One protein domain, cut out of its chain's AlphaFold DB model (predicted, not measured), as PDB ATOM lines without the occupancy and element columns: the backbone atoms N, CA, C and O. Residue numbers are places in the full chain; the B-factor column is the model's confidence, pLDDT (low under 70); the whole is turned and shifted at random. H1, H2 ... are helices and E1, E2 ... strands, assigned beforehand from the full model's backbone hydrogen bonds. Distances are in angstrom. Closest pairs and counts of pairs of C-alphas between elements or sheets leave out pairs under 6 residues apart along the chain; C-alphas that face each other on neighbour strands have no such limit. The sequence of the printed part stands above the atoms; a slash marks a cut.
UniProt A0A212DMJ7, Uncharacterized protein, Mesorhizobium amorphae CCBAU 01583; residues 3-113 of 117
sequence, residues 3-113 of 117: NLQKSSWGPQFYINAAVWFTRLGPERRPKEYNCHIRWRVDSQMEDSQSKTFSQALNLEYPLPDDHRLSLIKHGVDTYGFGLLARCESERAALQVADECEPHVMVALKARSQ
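This is residues 3 to 113 of the 117 residues of an uncharacterized protein of Mesorhizobium amorphae CCBAU 01583 (UniProt A0A212DMJ7). A twisted antiparallel sheet of four short strands has its helices H3 and H4 over one face, making two layers. The long helix H3 runs along E2, H4 slants over the E4 edge, and H1 and H2 pack on H3. The 111 printed residues hold E1 E2 E3 H1 H2 H3 H4 E4 H5 in chain order, with sheet order E1 E2 E3 E4, class mixed. The whole is compact, radius of gyration of the C-alphas 14.9 A, but elongated, spanning 47 by 26 by 21 A.

E1, residues 3 to 6, E2, residues 13 to 19, and E3, residues 37 to 40, form a meander, each strand the antiparallel neighbour of the one before; N 3 and O 16 are 2.8 A apart, N 17 and O 39 2.9 A, within hydrogen-bond range. H1, residues 41 to 44, touches H2, residues 47 to 56, closest at C-alphas 42 and 50, 4.8 A. H3, residues 65 to 85, touches H2 with residues 68 to 75 alone, closest at C-alphas 56 and 68, 5.1 A, a steep tilt of 57 degrees, opposite ways. H3 is on the sheet at a height of 10.6 A. H4, residues 90 to 99, is on the same face at 8.8 A. E4, residues 104 to 106, is antiparallel to E3, with N 38 and O 105 2.9 A apart, within hydrogen-bond range. H5, residues 108 to 111, is not on the sheet. In H2 and H4 every O i to N i+4 pair is within range, in H3 14 of 17; H1 and H5 are too short for one.

E1 begins at C-alpha 3 (-33.289, -30.893, 44.569). E2 is 20.2 A long, H2 14.2 A, H4 14.3 A, and H3 27.6 A from C-alpha 65 (-53.540, -27.847, 41.404).

The C-alphas farthest apart, Pro 64 and Gln 113, are 47.4 A apart. The printed part has no cut; the link from E2 to E3 is long. Residues 108 to 113 have pLDDT under 70.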
ATOM      1  N   ASN A   3     -32.943 -29.825  43.644       94.81
ATOM      2  CA  ASN A   3     -33.289 -30.893  44.569       94.81
ATOM      3  C   ASN A   3     -34.590 -30.563  45.311       94.81
ATOM      4  O   ASN A   3     -34.656 -29.557  46.016       94.81
ATOM      5  N   LEU A   4     -35.595 -31.433  45.187       95.06
ATOM      6  CA  LEU A   4     -36.810 -31.385  46.001       95.06
ATOM      7  C   LEU A   4     -36.554 -32.120  47.321       95.06
ATOM      8  O   LEU A   4     -36.188 -33.293  47.327       95.06
ATOM      9  N   GLN A   5     -36.768 -31.439  48.441       94.94
ATOM     10  CA  GLN A   5     -36.507 -31.959  49.775       94.94
ATOM     11  C   GLN A   5     -37.758 -31.851  50.644       94.94
ATOM     12  O   GLN A   5     -38.291 -30.763  50.842       94.94
ATOM     13  N   LYS A   6     -38.196 -32.974  51.217       95.94
ATOM     14  CA  LYS A   6     -39.240 -32.974  52.246       95.94
ATOM     15  C   LYS A   6     -38.669 -32.487  53.582       95.94
ATOM     16  O   LYS A   6     -37.556 -32.860  53.953       95.94
ATOM     17  N   SER A   7     -39.434 -31.675  54.305       93.69
ATOM     18  CA  SER A   7     -39.130 -31.278  55.679       93.69
ATOM     19  C   SER A   7     -39.179 -32.477  56.625       93.69
ATOM     20  O   SER A   7     -40.073 -33.318  56.537       93.69
ATOM     21  N   SER A   8     -38.252 -32.530  57.580       93.75
ATOM     22  CA  SER A   8     -38.279 -33.529  58.657       93.75
ATOM     23  C   SER A   8     -39.338 -33.235  59.725       93.75
ATOM     24  O   SER A   8     -39.623 -34.099  60.546       93.75
ATOM     25  N   TRP A   9     -39.908 -32.025  59.731       91.38
ATOM     26  CA  TRP A   9     -40.754 -31.513  60.816       91.38
ATOM     27  C   TRP A   9     -42.220 -31.317  60.413       91.38
ATOM     28  O   TRP A   9     -43.001 -30.785  61.195       91.38
ATOM     29  N   GLY A  10     -42.608 -31.699  59.192       90.25
ATOM     30  CA  GLY A  10     -43.975 -31.499  58.720       90.25
ATOM     31  C   GLY A  10     -44.188 -31.812  57.235       90.25
ATOM     32  O   GLY A  10     -43.310 -32.384  56.584       90.25
ATOM     33  N   PRO A  11     -45.349 -31.423  56.681       91.88
ATOM     34  CA  PRO A  11     -45.741 -31.687  55.290       91.88
ATOM     35  C   PRO A  11     -45.044 -30.780  54.264       91.88
ATOM     36  O   PRO A  11     -45.262 -30.919  53.063       91.88
ATOM     37  N   GLN A  12     -44.228 -29.833  54.729       96.31
ATOM     38  CA  GLN A  12     -43.571 -28.840  53.892       96.31
ATOM     39  C   GLN A  12     -42.513 -29.477  52.989       96.31
ATOM     40  O   GLN A  12     -41.700 -30.287  53.439       96.31
ATOM     41  N   PHE A  13     -42.466 -29.036  51.736       97.38
ATOM     42  CA  PHE A  13     -41.350 -29.293  50.835       97.38
ATOM     43  C   PHE A  13     -40.534 -28.022  50.600       97.38
ATOM     44  O   PHE A  13     -41.032 -26.904  50.730       97.38
ATOM     45  N   TYR A  14     -39.276 -28.213  50.227       96.06
ATOM     46  CA  TYR A  14     -38.357 -27.165  49.813       96.06
ATOM     47  C   TYR A  14     -37.728 -27.549  48.486       96.06
ATOM     48  O   TYR A  14     -37.463 -28.726  48.234       96.06
ATOM     49  N   ILE A  15     -37.441 -26.552  47.660       96.88
ATOM     50  CA  ILE A  15     -36.614 -26.736  46.473       96.88
ATOM     51  C   ILE A  15     -35.297 -26.025  46.726       96.88
ATOM     52  O   ILE A  15     -35.267 -24.832  47.019       96.88
ATOM     53  N   ASN A  16     -34.213 -26.781  46.623       96.44
ATOM     54  CA  ASN A  16     -32.861 -26.267  46.728       96.44
ATOM     55  C   ASN A  16     -32.208 -26.271  45.351       96.44
ATOM     56  O   ASN A  16     -32.426 -27.181  44.545       96.44
ATOM     57  N   ALA A  17     -31.368 -25.279  45.115       95.94
ATOM     58  CA  ALA A  17     -30.508 -25.186  43.956       95.94
ATOM     59  C   ALA A  17     -29.053 -25.196  44.415       95.94
ATOM     60  O   ALA A  17     -28.717 -24.676  45.480       95.94
ATOM     61  N   ALA A  18     -28.196 -25.850  43.635       95.56
ATOM     62  CA  ALA A  18     -26.805 -26.021  44.015       95.56
ATOM     63  C   ALA A  18     -25.859 -26.162  42.820       95.56
ATOM     64  O   ALA A  18     -26.216 -26.747  41.788       95.56
ATOM     65  N   VAL A  19     -24.631 -25.674  42.999       95.06
ATOM     66  CA  VAL A  19     -23.531 -25.747  42.035       95.06
ATOM     67  C   VAL A  19     -22.416 -26.624  42.593       95.06
ATOM     68  O   VAL A  19     -21.953 -26.463  43.726       95.06
ATOM     69  N   TRP A  20     -21.974 -27.556  41.759       94.12
ATOM     70  CA  TRP A  20     -20.838 -28.418  42.026       94.12
ATOM     71  C   TRP A  20     -19.735 -28.142  41.020       94.12
ATOM     72  O   TRP A  20     -19.985 -28.084  39.819       94.12
ATOM     73  N   PHE A  21     -18.514 -28.033  41.526       90.94
ATOM     74  CA  PHE A  21     -17.330 -27.806  40.717       90.94
ATOM     75  C   PHE A  21     -16.573 -29.121  40.660       90.94
ATOM     76  O   PHE A  21     -16.008 -29.564  41.659       90.94
ATOM     77  N   THR A  22     -16.588 -29.770  39.499       88.50
ATOM     78  CA  THR A  22     -16.036 -31.121  39.323       88.50
ATOM     79  C   THR A  22     -14.527 -31.188  39.530       88.50
ATOM     80  O   THR A  22     -14.006 -32.264  39.796       88.50
ATOM     81  N   ARG A  23     -13.796 -30.066  39.448       87.38
ATOM     82  CA  ARG A  23     -12.366 -30.056  39.804       87.38
ATOM     83  C   ARG A  23     -12.127 -30.102  41.315       87.38
ATOM     84  O   ARG A  23     -11.029 -30.433  41.745       87.38
ATOM     85  N   LEU A  24     -13.124 -29.731  42.122       85.69
ATOM     86  CA  LEU A  24     -12.997 -29.632  43.578       85.69
ATOM     87  C   LEU A  24     -13.445 -30.902  44.313       85.69
ATOM     88  O   LEU A  24     -13.201 -31.012  45.520       85.69
ATOM     89  N   GLY A  25     -14.024 -31.871  43.603       85.44
ATOM     90  CA  GLY A  25     -14.299 -33.200  44.132       85.44
ATOM     91  C   GLY A  25     -14.655 -34.223  43.044       85.44
ATOM     92  O   GLY A  25     -15.110 -33.851  41.962       85.44
ATOM     93  N   PRO A  26     -14.450 -35.520  43.322       88.12
ATOM     94  CA  PRO A  26     -14.608 -36.597  42.345       88.12
ATOM     95  C   PRO A  26     -16.070 -36.991  42.072       88.12
ATOM     96  O   PRO A  26     -16.342 -37.793  41.176       88.12
ATOM     97  N   GLU A  27     -17.031 -36.490  42.849       89.94
ATOM     98  CA  GLU A  27     -18.424 -36.908  42.759       89.94
ATOM     99  C   GLU A  27     -19.069 -36.466  41.438       89.94
ATOM    100  O   GLU A  27     -19.249 -35.282  41.160       89.94
ATOM    101  N   ARG A  28     -19.524 -37.436  40.639       84.50
ATOM    102  CA  ARG A  28     -20.294 -37.166  39.412       84.50
ATOM    103  C   ARG A  28     -21.710 -36.647  39.697       84.50
ATOM    104  O   ARG A  28     -22.296 -35.951  38.873       84.50
ATOM    105  N   ARG A  29     -22.289 -37.048  40.833       85.38
ATOM    106  CA  ARG A  29     -23.638 -36.679  41.292       85.38
ATOM    107  C   ARG A  29     -23.602 -36.402  42.799       85.38
ATOM    108  O   ARG A  29     -24.004 -37.268  43.578       85.38
ATOM    109  N   PRO A  30     -23.050 -35.259  43.227       90.06
ATOM    110  CA  PRO A  30     -22.994 -34.915  44.641       90.06
ATOM    111  C   PRO A  30     -24.405 -34.728  45.195       90.06
ATOM    112  O   PRO A  30     -25.318 -34.279  44.499       90.06
ATOM    113  N   LYS A  31     -24.580 -35.040  46.478       89.56
ATOM    114  CA  LYS A  31     -25.773 -34.612  47.210       89.56
ATOM    115  C   LYS A  31     -25.741 -33.091  47.373       89.56
ATOM    116  O   LYS A  31     -24.666 -32.501  47.434       89.56
ATOM    117  N   GLU A  32     -26.915 -32.470  47.467       90.62
ATOM    118  CA  GLU A  32     -27.055 -31.008  47.563       90.62
ATOM    119  C   GLU A  32     -26.172 -30.412  48.670       90.62
ATOM    120  O   GLU A  32     -25.401 -29.496  48.407       90.62
ATOM    121  N   TYR A  33     -26.165 -31.016  49.857       85.50
ATOM    122  CA  TYR A  33     -25.388 -30.516  50.990       85.50
ATOM    123  C   TYR A  33     -23.863 -30.629  50.833       85.50
ATOM    124  O   TYR A  33     -23.139 -30.021  51.616       85.50
ATOM    125  N   ASN A  34     -23.375 -31.387  49.845       89.31
ATOM    126  CA  ASN A  34     -21.954 -31.464  49.498       89.31
ATOM    127  C   ASN A  34     -21.556 -30.432  48.433       89.31
ATOM    128  O   ASN A  34     -20.378 -30.314  48.114       89.31
ATOM    129  N   CYS A  35     -22.517 -29.723  47.839       92.69
ATOM    130  CA  CYS A  35     -22.235 -28.757  46.786       92.69
ATOM    131  C   CYS A  35     -21.545 -27.501  47.333       92.69
ATOM    132  O   CYS A  35     -21.693 -27.141  48.499       92.69
ATOM    133  N   HIS A  36     -20.784 -26.827  46.471       92.62
ATOM    134  CA  HIS A  36     -19.956 -25.691  46.875       92.62
ATOM    135  C   HIS A  36     -20.746 -24.401  47.011       92.62
ATOM    136  O   HIS A  36     -20.389 -23.557  47.823       92.62
ATOM    137  N   ILE A  37     -21.796 -24.247  46.215       93.25
ATOM    138  CA  ILE A  37     -22.721 -23.122  46.297       93.25
ATOM    139  C   ILE A  37     -24.112 -23.720  46.382       93.25
ATOM    140  O   ILE A  37     -24.437 -24.622  45.606       93.25
ATOM    141  N   ARG A  38     -24.918 -23.249  47.328       94.56
ATOM    142  CA  ARG A  38     -26.281 -23.739  47.534       94.56
ATOM    143  C   ARG A  38     -27.205 -22.636  48.023       94.56
ATOM    144  O   ARG A  38     -26.794 -21.783  48.807       94.56
ATOM    145  N   TRP A  39     -28.460 -22.692  47.609       95.12
ATOM    146  CA  TRP A  39     -29.513 -21.816  48.105       95.12
ATOM    147  C   TRP A  39     -30.863 -22.514  48.061       95.12
ATOM    148  O   TRP A  39     -31.057 -23.510  47.355       95.12
ATOM    149  N   ARG A  40     -31.811 -21.976  48.825       95.62
ATOM    150  CA  ARG A  40     -33.213 -22.362  48.718       95.62
ATOM    151  C   ARG A  40     -33.867 -21.458  47.681       95.62
ATOM    152  O   ARG A  40     -33.611 -20.263  47.661       95.62
ATOM    153  N   VAL A  41     -34.684 -22.013  46.794       96.25
ATOM    154  CA  VAL A  41     -35.285 -21.242  45.690       96.25
ATOM    155  C   VAL A  41     -36.114 -20.058  46.207       96.25
ATOM    156  O   VAL A  41     -36.089 -18.984  45.620       96.25
ATOM    157  N   ASP A  42     -36.788 -20.231  47.341       95.94
ATOM    158  CA  ASP A  42     -37.595 -19.200  48.002       95.94
ATOM    159  C   ASP A  42     -36.780 -18.129  48.753       95.94
ATOM    160  O   ASP A  42     -37.353 -17.105  49.123       95.94
ATOM    161  N   SER A  43     -35.470 -18.322  48.976       94.31
ATOM    162  CA  SER A  43     -34.620 -17.353  49.688       94.31
ATOM    163  C   SER A  43     -34.189 -16.180  48.813       94.31
ATOM    164  O   SER A  43     -33.684 -15.192  49.329       94.31
ATOM    165  N   GLN A  44     -34.386 -16.296  47.500       93.38
ATOM    166  CA  GLN A  44     -34.076 -15.267  46.503       93.38
ATOM    167  C   GLN A  44     -35.319 -14.467  46.085       93.38
ATOM    168  O   GLN A  44     -35.253 -13.638  45.181       93.38
ATOM    169  N   MET A  45     -36.464 -14.755  46.702       95.25
ATOM    170  CA  MET A  45     -37.745 -14.116  46.424       95.25
ATOM    171  C   MET A  45     -38.025 -13.012  47.441       95.25
ATOM    172  O   MET A  45     -37.596 -13.103  48.589       95.25
ATOM    173  N   GLU A  46     -38.825 -12.018  47.055       94.81
ATOM    174  CA  GLU A  46     -39.392 -11.075  48.024       94.81
ATOM    175  C   GLU A  46     -40.311 -11.803  49.022       94.81
ATOM    176  O   GLU A  46     -40.917 -12.821  48.684       94.81
ATOM    177  N   ASP A  47     -40.483 -11.263  50.232       94.25
ATOM    178  CA  ASP A  47     -41.216 -11.919  51.330       94.25
ATOM    179  C   ASP A  47     -42.605 -12.447  50.930       94.25
ATOM    180  O   ASP A  47     -43.001 -13.556  51.305       94.25
ATOM    181  N   SER A  48     -43.358 -11.666  50.149       95.94
ATOM    182  CA  SER A  48     -44.696 -12.052  49.690       95.94
ATOM    183  C   SER A  48     -44.644 -13.233  48.714       95.94
ATOM    184  O   SER A  48     -45.375 -14.210  48.884       95.94
ATOM    185  N   GLN A  49     -43.726 -13.183  47.748       96.12
ATOM    186  CA  GLN A  49     -43.487 -14.236  46.766       96.12
ATOM    187  C   GLN A  49     -42.976 -15.512  47.441       96.12
ATOM    188  O   GLN A  49     -43.502 -16.595  47.187       96.12
ATOM    189  N   SER A  50     -42.012 -15.376  48.356       96.69
ATOM    190  CA  SER A  50     -41.433 -16.466  49.144       96.69
ATOM    191  C   SER A  50     -42.506 -17.199  49.951       96.69
ATOM    192  O   SER A  50     -42.594 -18.432  49.931       96.69
ATOM    193  N   LYS A  51     -43.407 -16.447  50.596       96.88
ATOM    194  CA  LYS A  51     -44.541 -17.003  51.342       96.88
ATOM    195  C   LYS A  51     -45.512 -17.758  50.435       96.88
ATOM    196  O   LYS A  51     -45.888 -18.886  50.758       96.88
ATOM    197  N   THR A  52     -45.909 -17.169  49.308       96.88
ATOM    198  CA  THR A  52     -46.823 -17.814  48.353       96.88
ATOM    199  C   THR A  52     -46.205 -19.072  47.740       96.88
ATOM    200  O   THR A  52     -46.872 -20.100  47.622       96.88
ATOM    201  N   PHE A  53     -44.914 -19.041  47.417       97.75
ATOM    202  CA  PHE A  53     -44.189 -20.207  46.920       97.75
ATOM    203  C   PHE A  53     -44.083 -21.310  47.984       97.75
ATOM    204  O   PHE A  53     -44.348 -22.478  47.699       97.75
ATOM    205  N   SER A  54     -43.798 -20.944  49.237       97.00
ATOM    206  CA  SER A  54     -43.774 -21.877  50.370       97.00
ATOM    207  C   SER A  54     -45.125 -22.567  50.578       97.00
ATOM    208  O   SER A  54     -45.173 -23.780  50.785       97.00
ATOM    209  N   GLN A  55     -46.230 -21.824  50.462       97.12
ATOM    210  CA  GLN A  55     -47.590 -22.371  50.503       97.12
ATOM    211  C   GLN A  55     -47.852 -23.340  49.345       97.12
ATOM    212  O   GLN A  55     -48.405 -24.419  49.560       97.12
ATOM    213  N   ALA A  56     -47.399 -23.011  48.134       97.94
ATOM    214  CA  ALA A  56     -47.493 -23.912  46.989       97.94
ATOM    215  C   ALA A  56     -46.676 -25.206  47.184       97.94
ATOM    216  O   ALA A  56     -47.047 -26.254  46.658       97.94
ATOM    217  N   LEU A  57     -45.616 -25.182  47.993       97.50
ATOM    218  CA  LEU A  57     -44.841 -26.369  48.370       97.50
ATOM    219  C   LEU A  57     -45.363 -27.098  49.621       97.50
ATOM    220  O   LEU A  57     -44.808 -28.131  50.001       97.50
ATOM    221  N   ASN A  58     -46.427 -26.609  50.258       96.94
ATOM    222  CA  ASN A  58     -47.112 -27.313  51.335       96.94
ATOM    223  C   ASN A  58     -48.347 -28.034  50.783       96.94
ATOM    224  O   ASN A  58     -49.328 -27.393  50.402       96.94
ATOM    225  N   LEU A  59     -48.316 -29.367  50.753       91.69
ATOM    226  CA  LEU A  59     -49.420 -30.169  50.213       91.69
ATOM    227  C   LEU A  59     -50.690 -30.120  51.077       91.69
ATOM    228  O   LEU A  59     -51.767 -30.417  50.574       91.69
ATOM    229  N   GLU A  60     -50.584 -29.713  52.343       95.31
ATOM    230  CA  GLU A  60     -51.741 -29.516  53.228       95.31
ATOM    231  C   GLU A  60     -52.356 -28.117  53.095       95.31
ATOM    232  O   GLU A  60     -53.469 -27.880  53.562       95.31
ATOM    233  N   TYR A  61     -51.660 -27.175  52.449       96.44
ATOM    234  CA  TYR A  61     -52.221 -25.856  52.192       96.44
ATOM    235  C   TYR A  61     -53.226 -25.938  51.032       96.44
ATOM    236  O   TYR A  61     -52.835 -26.355  49.936       96.44
ATOM    237  N   PRO A  62     -54.498 -25.543  51.227       96.81
ATOM    238  CA  PRO A  62     -55.517 -25.647  50.191       96.81
ATOM    239  C   PRO A  62     -55.214 -24.668  49.053       96.81
ATOM    240  O   PRO A  62     -55.288 -23.452  49.214       96.81
ATOM    241  N   LEU A  63     -54.873 -25.216  47.889       96.94
ATOM    242  CA  LEU A  63     -54.568 -24.463  46.680       96.94
ATOM    243  C   LEU A  63     -54.941 -25.319  45.460       96.94
ATOM    244  O   LEU A  63     -54.541 -26.485  45.439       96.94
ATOM    245  N   PRO A  64     -55.667 -24.780  44.462       97.62
ATOM    246  CA  PRO A  64     -55.970 -25.509  43.233       97.62
ATOM    247  C   PRO A  64     -54.698 -25.986  42.529       97.62
ATOM    248  O   PRO A  64     -53.720 -25.236  42.457       97.62
ATOM    249  N   ASP A  65     -54.725 -27.198  41.978       97.00
ATOM    250  CA  ASP A  65     -53.540 -27.847  41.404       97.00
ATOM    251  C   ASP A  65     -52.890 -27.023  40.287       97.00
ATOM    252  O   ASP A  65     -51.671 -26.846  40.285       97.00
ATOM    253  N   ASP A  66     -53.687 -26.429  39.396       97.88
ATOM    254  CA  ASP A  66     -53.176 -25.579  38.314       97.88
ATOM    255  C   ASP A  66     -52.458 -24.335  38.850       97.88
ATOM    256  O   ASP A  66     -51.391 -23.948  38.364       97.88
ATOM    257  N   HIS A  67     -53.004 -23.730  39.908       97.44
ATOM    258  CA  HIS A  67     -52.396 -22.566  40.544       97.44
ATOM    259  C   HIS A  67     -51.101 -22.960  41.269       97.44
ATOM    260  O   HIS A  67     -50.082 -22.280  41.130       97.44
ATOM    261  N   ARG A  68     -51.100 -24.099  41.976       97.88
ATOM    262  CA  ARG A  68     -49.900 -24.658  42.611       97.88
ATOM    263  C   ARG A  68     -48.798 -24.899  41.587       97.88
ATOM    264  O   ARG A  68     -47.666 -24.466  41.790       97.88
ATOM    265  N   LEU A  69     -49.135 -25.559  40.482       97.50
ATOM    266  CA  LEU A  69     -48.196 -25.861  39.410       97.50
ATOM    267  C   LEU A  69     -47.611 -24.583  38.807       97.50
ATOM    268  O   LEU A  69     -46.400 -24.513  38.612       97.50
ATOM    269  N   SER A  70     -48.448 -23.579  38.539       98.00
ATOM    270  CA  SER A  70     -48.011 -22.292  37.995       98.00
ATOM    271  C   SER A  70     -47.024 -21.584  38.926       98.00
ATOM    272  O   SER A  70     -45.970 -21.136  38.476       98.00
ATOM    273  N   LEU A  71     -47.324 -21.526  40.227       97.69
ATOM    274  CA  LEU A  71     -46.450 -20.901  41.224       97.69
ATOM    275  C   LEU A  71     -45.112 -21.632  41.352       97.69
ATOM    276  O   LEU A  71     -44.061 -20.989  41.353       97.69
ATOM    277  N   ILE A  72     -45.140 -22.969  41.416       97.62
ATOM    278  CA  ILE A  72     -43.918 -23.774  41.501       97.62
ATOM    279  C   ILE A  72     -43.074 -23.588  40.240       97.62
ATOM    280  O   ILE A  72     -41.883 -23.322  40.356       97.62
ATOM    281  N   LYS A  73     -43.672 -23.689  39.045       97.75
ATOM    282  CA  LYS A  73     -42.950 -23.509  37.777       97.75
ATOM    283  C   LYS A  73     -42.305 -22.135  37.695       97.75
ATOM    284  O   LYS A  73     -41.100 -22.056  37.514       97.75
ATOM    285  N   HIS A  74     -43.077 -21.074  37.920       96.81
ATOM    286  CA  HIS A  74     -42.553 -19.715  37.869       96.81
ATOM    287  C   HIS A  74     -41.406 -19.503  38.866       96.81
ATOM    288  O   HIS A  74     -40.364 -18.957  38.510       96.81
ATOM    289  N   GLY A  75     -41.564 -19.962  40.113       96.06
ATOM    290  CA  GLY A  75     -40.511 -19.808  41.112       96.06
ATOM    291  C   GLY A  75     -39.253 -20.619  40.785       96.06
ATOM    292  O   GLY A  75     -38.140 -20.117  40.931       96.06
ATOM    293  N   VAL A  76     -39.410 -21.849  40.290       96.56
ATOM    294  CA  VAL A  76     -38.287 -22.708  39.895       96.56
ATOM    295  C   VAL A  76     -37.577 -22.179  38.652       96.56
ATOM    296  O   VAL A  76     -36.349 -22.164  38.637       96.56
ATOM    297  N   ASP A  77     -38.309 -21.730  37.638       97.00
ATOM    298  CA  ASP A  77     -37.724 -21.224  36.396       97.00
ATOM    299  C   ASP A  77     -36.937 -19.937  36.652       97.00
ATOM    300  O   ASP A  77     -35.794 -19.824  36.217       97.00
ATOM    301  N   THR A  78     -37.492 -19.009  37.432       95.25
ATOM    302  CA  THR A  78     -36.853 -17.716  37.709       95.25
ATOM    303  C   THR A  78     -35.701 -17.839  38.711       95.25
ATOM    304  O   THR A  78     -34.579 -17.423  38.423       95.25
ATOM    305  N   TYR A  79     -35.943 -18.442  39.879       94.88
ATOM    306  CA  TYR A  79     -35.005 -18.399  41.015       94.88
ATOM    307  C   TYR A  79     -34.210 -19.702  41.207       94.88
ATOM    308  O   TYR A  79     -33.234 -19.745  41.959       94.88
ATOM    309  N   GLY A  80     -34.601 -20.779  40.526       95.12
ATOM    310  CA  GLY A  80     -33.839 -22.022  40.447       95.12
ATOM    311  C   GLY A  80     -32.983 -22.067  39.183       95.12
ATOM    312  O   GLY A  80     -31.773 -21.849  39.234       95.12
ATOM    313  N   PHE A  81     -33.610 -22.365  38.044       95.81
ATOM    314  CA  PHE A  81     -32.925 -22.505  36.759       95.81
ATOM    315  C   PHE A  81     -32.325 -21.191  36.259       95.81
ATOM    316  O   PHE A  81     -31.193 -21.214  35.787       95.81
ATOM    317  N   GLY A  82     -33.021 -20.062  36.404       94.69
ATOM    318  CA  GLY A  82     -32.537 -18.752  35.970       94.69
ATOM    319  C   GLY A  82     -31.221 -18.363  36.641       94.69
ATOM    320  O   GLY A  82     -30.267 -17.989  35.962       94.69
ATOM    321  N   LEU A  83     -31.117 -18.546  37.961       93.12
ATOM    322  CA  LEU A  83     -29.857 -18.331  38.680       93.12
ATOM    323  C   LEU A  83     -28.798 -19.380  38.325       93.12
ATOM    324  O   LEU A  83     -27.650 -19.021  38.081       93.12
ATOM    325  N   LEU A  84     -29.164 -20.662  38.217       95.19
ATOM    326  CA  LEU A  84     -28.222 -21.712  37.805       95.19
ATOM    327  C   LEU A  84     -27.641 -21.479  36.404       95.19
ATOM    328  O   LEU A  84     -26.481 -21.814  36.176       95.19
ATOM    329  N   ALA A  85     -28.414 -20.914  35.477       95.81
ATOM    330  CA  ALA A  85     -27.964 -20.612  34.121       95.81
ATOM    331  C   ALA A  85     -26.846 -19.556  34.094       95.81
ATOM    332  O   ALA A  85     -26.052 -19.535  33.161       95.81
ATOM    333  N   ARG A  86     -26.743 -18.721  35.136       95.44
ATOM    334  CA  ARG A  86     -25.667 -17.732  35.304       95.44
ATOM    335  C   ARG A  86     -24.370 -18.354  35.840       95.44
ATOM    336  O   ARG A  86     -23.324 -17.719  35.800       95.44
ATOM    337  N   CYS A  87     -24.414 -19.596  36.318       94.00
ATOM    338  CA  CYS A  87     -23.290 -20.301  36.936       94.00
ATOM    339  C   CYS A  87     -22.504 -21.161  35.925       94.00
ATOM    340  O   CYS A  87     -22.155 -22.305  36.217       94.00
ATOM    341  N   GLU A  88     -22.243 -20.638  34.724       92.56
ATOM    342  CA  GLU A  88     -21.573 -21.373  33.633       92.56
ATOM    343  C   GLU A  88     -20.071 -21.615  33.867       92.56
ATOM    344  O   GLU A  88     -19.462 -22.485  33.246       92.56
ATOM    345  N   SER A  89     -19.471 -20.860  34.786       91.06
ATOM    346  CA  SER A  89     -18.082 -21.003  35.216       91.06
ATOM    347  C   SER A  89     -17.974 -20.807  36.724       91.06
ATOM    348  O   SER A  89     -18.880 -20.267  37.356       91.06
ATOM    349  N   GLU A  90     -16.849 -21.213  37.312       91.00
ATOM    350  CA  GLU A  90     -16.597 -21.020  38.744       91.00
ATOM    351  C   GLU A  90     -16.643 -19.549  39.148       91.00
ATOM    352  O   GLU A  90     -17.332 -19.204  40.104       91.00
ATOM    353  N   ARG A  91     -15.991 -18.678  38.370       90.88
ATOM    354  CA  ARG A  91     -16.006 -17.229  38.595       90.88
ATOM    355  C   ARG A  91     -17.422 -16.657  38.520       90.88
ATOM    356  O   ARG A  91     -17.816 -15.905  39.399       90.88
ATOM    357  N   ALA A  92     -18.195 -17.031  37.497       93.56
ATOM    358  CA  ALA A  92     -19.568 -16.545  37.351       93.56
ATOM    359  C   ALA A  92     -20.469 -17.039  38.493       93.56
ATOM    360  O   ALA A  92     -21.288 -16.292  39.014       93.56
ATOM    361  N   ALA A  93     -20.281 -18.284  38.931       93.06
ATOM    362  CA  ALA A  93     -21.027 -18.846  40.045       93.06
ATOM    363  C   ALA A  93     -20.676 -18.179  41.388       93.06
ATOM    364  O   ALA A  93     -21.574 -17.947  42.193       93.06
ATOM    365  N   LEU A  94     -19.401 -17.848  41.624       90.69
ATOM    366  CA  LEU A  94     -18.974 -17.078  42.797       90.69
ATOM    367  C   LEU A  94     -19.561 -15.664  42.781       90.69
ATOM    368  O   LEU A  94     -20.164 -15.262  43.769       90.69
ATOM    369  N   GLN A  95     -19.520 -14.979  41.636       92.19
ATOM    370  CA  GLN A  95     -20.152 -13.668  41.482       92.19
ATOM    371  C   GLN A  95     -21.656 -13.714  41.800       92.19
ATOM    372  O   GLN A  95     -22.159 -12.866  42.532       92.19
ATOM    373  N   VAL A  96     -22.382 -14.720  41.294       91.44
ATOM    374  CA  VAL A  96     -23.801 -14.920  41.639       91.44
ATOM    375  C   VAL A  96     -23.978 -15.109  43.143       91.44
ATOM    376  O   VAL A  96     -24.928 -14.587  43.718       91.44
ATOM    377  N   ALA A  97     -23.088 -15.857  43.791       90.88
ATOM    378  CA  ALA A  97     -23.184 -16.080  45.223       90.88
ATOM    379  C   ALA A  97     -22.967 -14.797  46.037       90.88
ATOM    380  O   ALA A  97     -23.665 -14.616  47.031       90.88
ATOM    381  N   ASP A  98     -22.063 -13.920  45.601       90.06
ATOM    382  CA  ASP A  98     -21.800 -12.636  46.254       90.06
ATOM    383  C   ASP A  98     -22.962 -11.649  46.072       90.06
ATOM    384  O   ASP A  98     -23.386 -11.001  47.026       90.06
ATOM    385  N   GLU A  99     -23.542 -11.577  44.870       91.12
ATOM    386  CA  GLU A  99     -24.720 -10.740  44.589       91.12
ATOM    387  C   GLU A  99     -25.964 -11.168  45.381       91.12
ATOM    388  O   GLU A  99     -26.840 -10.352  45.665       91.12
ATOM    389  N   CYS A 100     -26.048 -12.454  45.722       87.75
ATOM    390  CA  CYS A 100     -27.196 -13.067  46.380       87.75
ATOM    391  C   CYS A 100     -26.953 -13.361  47.877       87.75
ATOM    392  O   CYS A 100     -27.741 -14.089  48.502       87.75
ATOM    393  N   GLU A 101     -25.882 -12.826  48.474       83.44
ATOM    394  CA  GLU A 101     -25.696 -12.837  49.929       83.44
ATOM    395  C   GLU A 101     -26.854 -12.097  50.638       83.44
ATOM    396  O   GLU A 101     -27.409 -11.140  50.099       83.44
ATOM    397  N   PRO A 102     -27.255 -12.509  51.857       82.44
ATOM    398  CA  PRO A 102     -26.760 -13.649  52.639       82.44
ATOM    399  C   PRO A 102     -27.470 -14.974  52.298       82.44
ATOM    400  O   PRO A 102     -27.304 -15.980  52.989       82.44
ATOM    401  N   HIS A 103     -28.318 -14.981  51.273       84.12
ATOM    402  CA  HIS A 103     -29.284 -16.044  51.008       84.12
ATOM    403  C   HIS A 103     -28.715 -17.226  50.207       84.12
ATOM    404  O   HIS A 103     -29.420 -18.223  50.001       84.12
ATOM    405  N   VAL A 104     -27.448 -17.131  49.795       83.44
ATOM    406  CA  VAL A 104     -26.651 -18.199  49.184       83.44
ATOM    407  C   VAL A 104     -25.529 -18.600  50.136       83.44
ATOM    408  O   VAL A 104     -24.769 -17.770  50.624       83.44
ATOM    409  N   MET A 105     -25.394 -19.899  50.385       83.69
ATOM    410  CA  MET A 105     -24.261 -20.442  51.126       83.69
ATOM    411  C   MET A 105     -23.146 -20.853  50.171       83.69
ATOM    412  O   MET A 105     -23.381 -21.619  49.234       83.69
ATOM    413  N   VAL A 106     -21.920 -20.427  50.480       83.12
ATOM    414  CA  VAL A 106     -20.700 -20.806  49.759       83.12
ATOM    415  C   VAL A 106     -19.770 -21.580  50.689       83.12
ATOM    416  O   VAL A 106     -19.419 -21.117  51.774       83.12
ATOM    417  N   ALA A 107     -19.345 -22.770  50.274       79.88
ATOM    418  CA  ALA A 107     -18.349 -23.549  50.994       79.88
ATOM    419  C   ALA A 107     -16.983 -22.842  50.951       79.88
ATOM    420  O   ALA A 107     -16.524 -22.421  49.891       79.88
ATOM    421  N   LEU A 108     -16.279 -22.782  52.088       65.81
ATOM    422  CA  LEU A 108     -14.978 -22.103  52.220       65.81
ATOM    423  C   LEU A 108     -13.938 -22.543  51.174       65.81
ATOM    424  O   LEU A 108     -13.165 -21.721  50.682       65.81
ATOM    425  N   LYS A 109     -13.950 -23.825  50.780       67.00
ATOM    426  CA  LYS A 109     -13.064 -24.377  49.739       67.00
ATOM    427  C   LYS A 109     -13.243 -23.690  48.376       67.00
ATOM    428  O   LYS A 109     -12.283 -23.624  47.621       67.00
ATOM    429  N   ALA A 110     -14.430 -23.155  48.086       62.91
ATOM    430  CA  ALA A 110     -14.687 -22.378  46.876       62.91
ATOM    431  C   ALA A 110     -14.188 -20.927  46.983       62.91
ATOM    432  O   ALA A 110     -13.637 -20.421  46.014       62.91
ATOM    433  N   ARG A 111     -14.281 -20.285  48.161       60.00
ATOM    434  CA  ARG A 111     -13.755 -18.914  48.378       60.00
ATOM    435  C   ARG A 111     -12.232 -18.831  48.479       60.00
ATOM    436  O   ARG A 111     -11.644 -17.793  48.213       60.00
ATOM    437  N   SER A 112     -11.569 -19.917  48.875       58.06
ATOM    438  CA  SER A 112     -10.122 -19.920  49.155       58.06
ATOM    439  C   SER A 112      -9.236 -19.655  47.928       58.06
ATOM    440  O   SER A 112      -8.031 -19.499  48.091       58.06
ATOM    441  N   GLN A 113      -9.798 -19.628  46.715       55.12
ATOM    442  CA  GLN A 113      -9.028 -19.530  45.474       55.12
ATOM    443  C   GLN A 113      -9.118 -18.190  44.740       55.12
ATOM    444  O   GLN A 113      -8.283 -17.958  43.881       55.12
TER     445      GLN A 113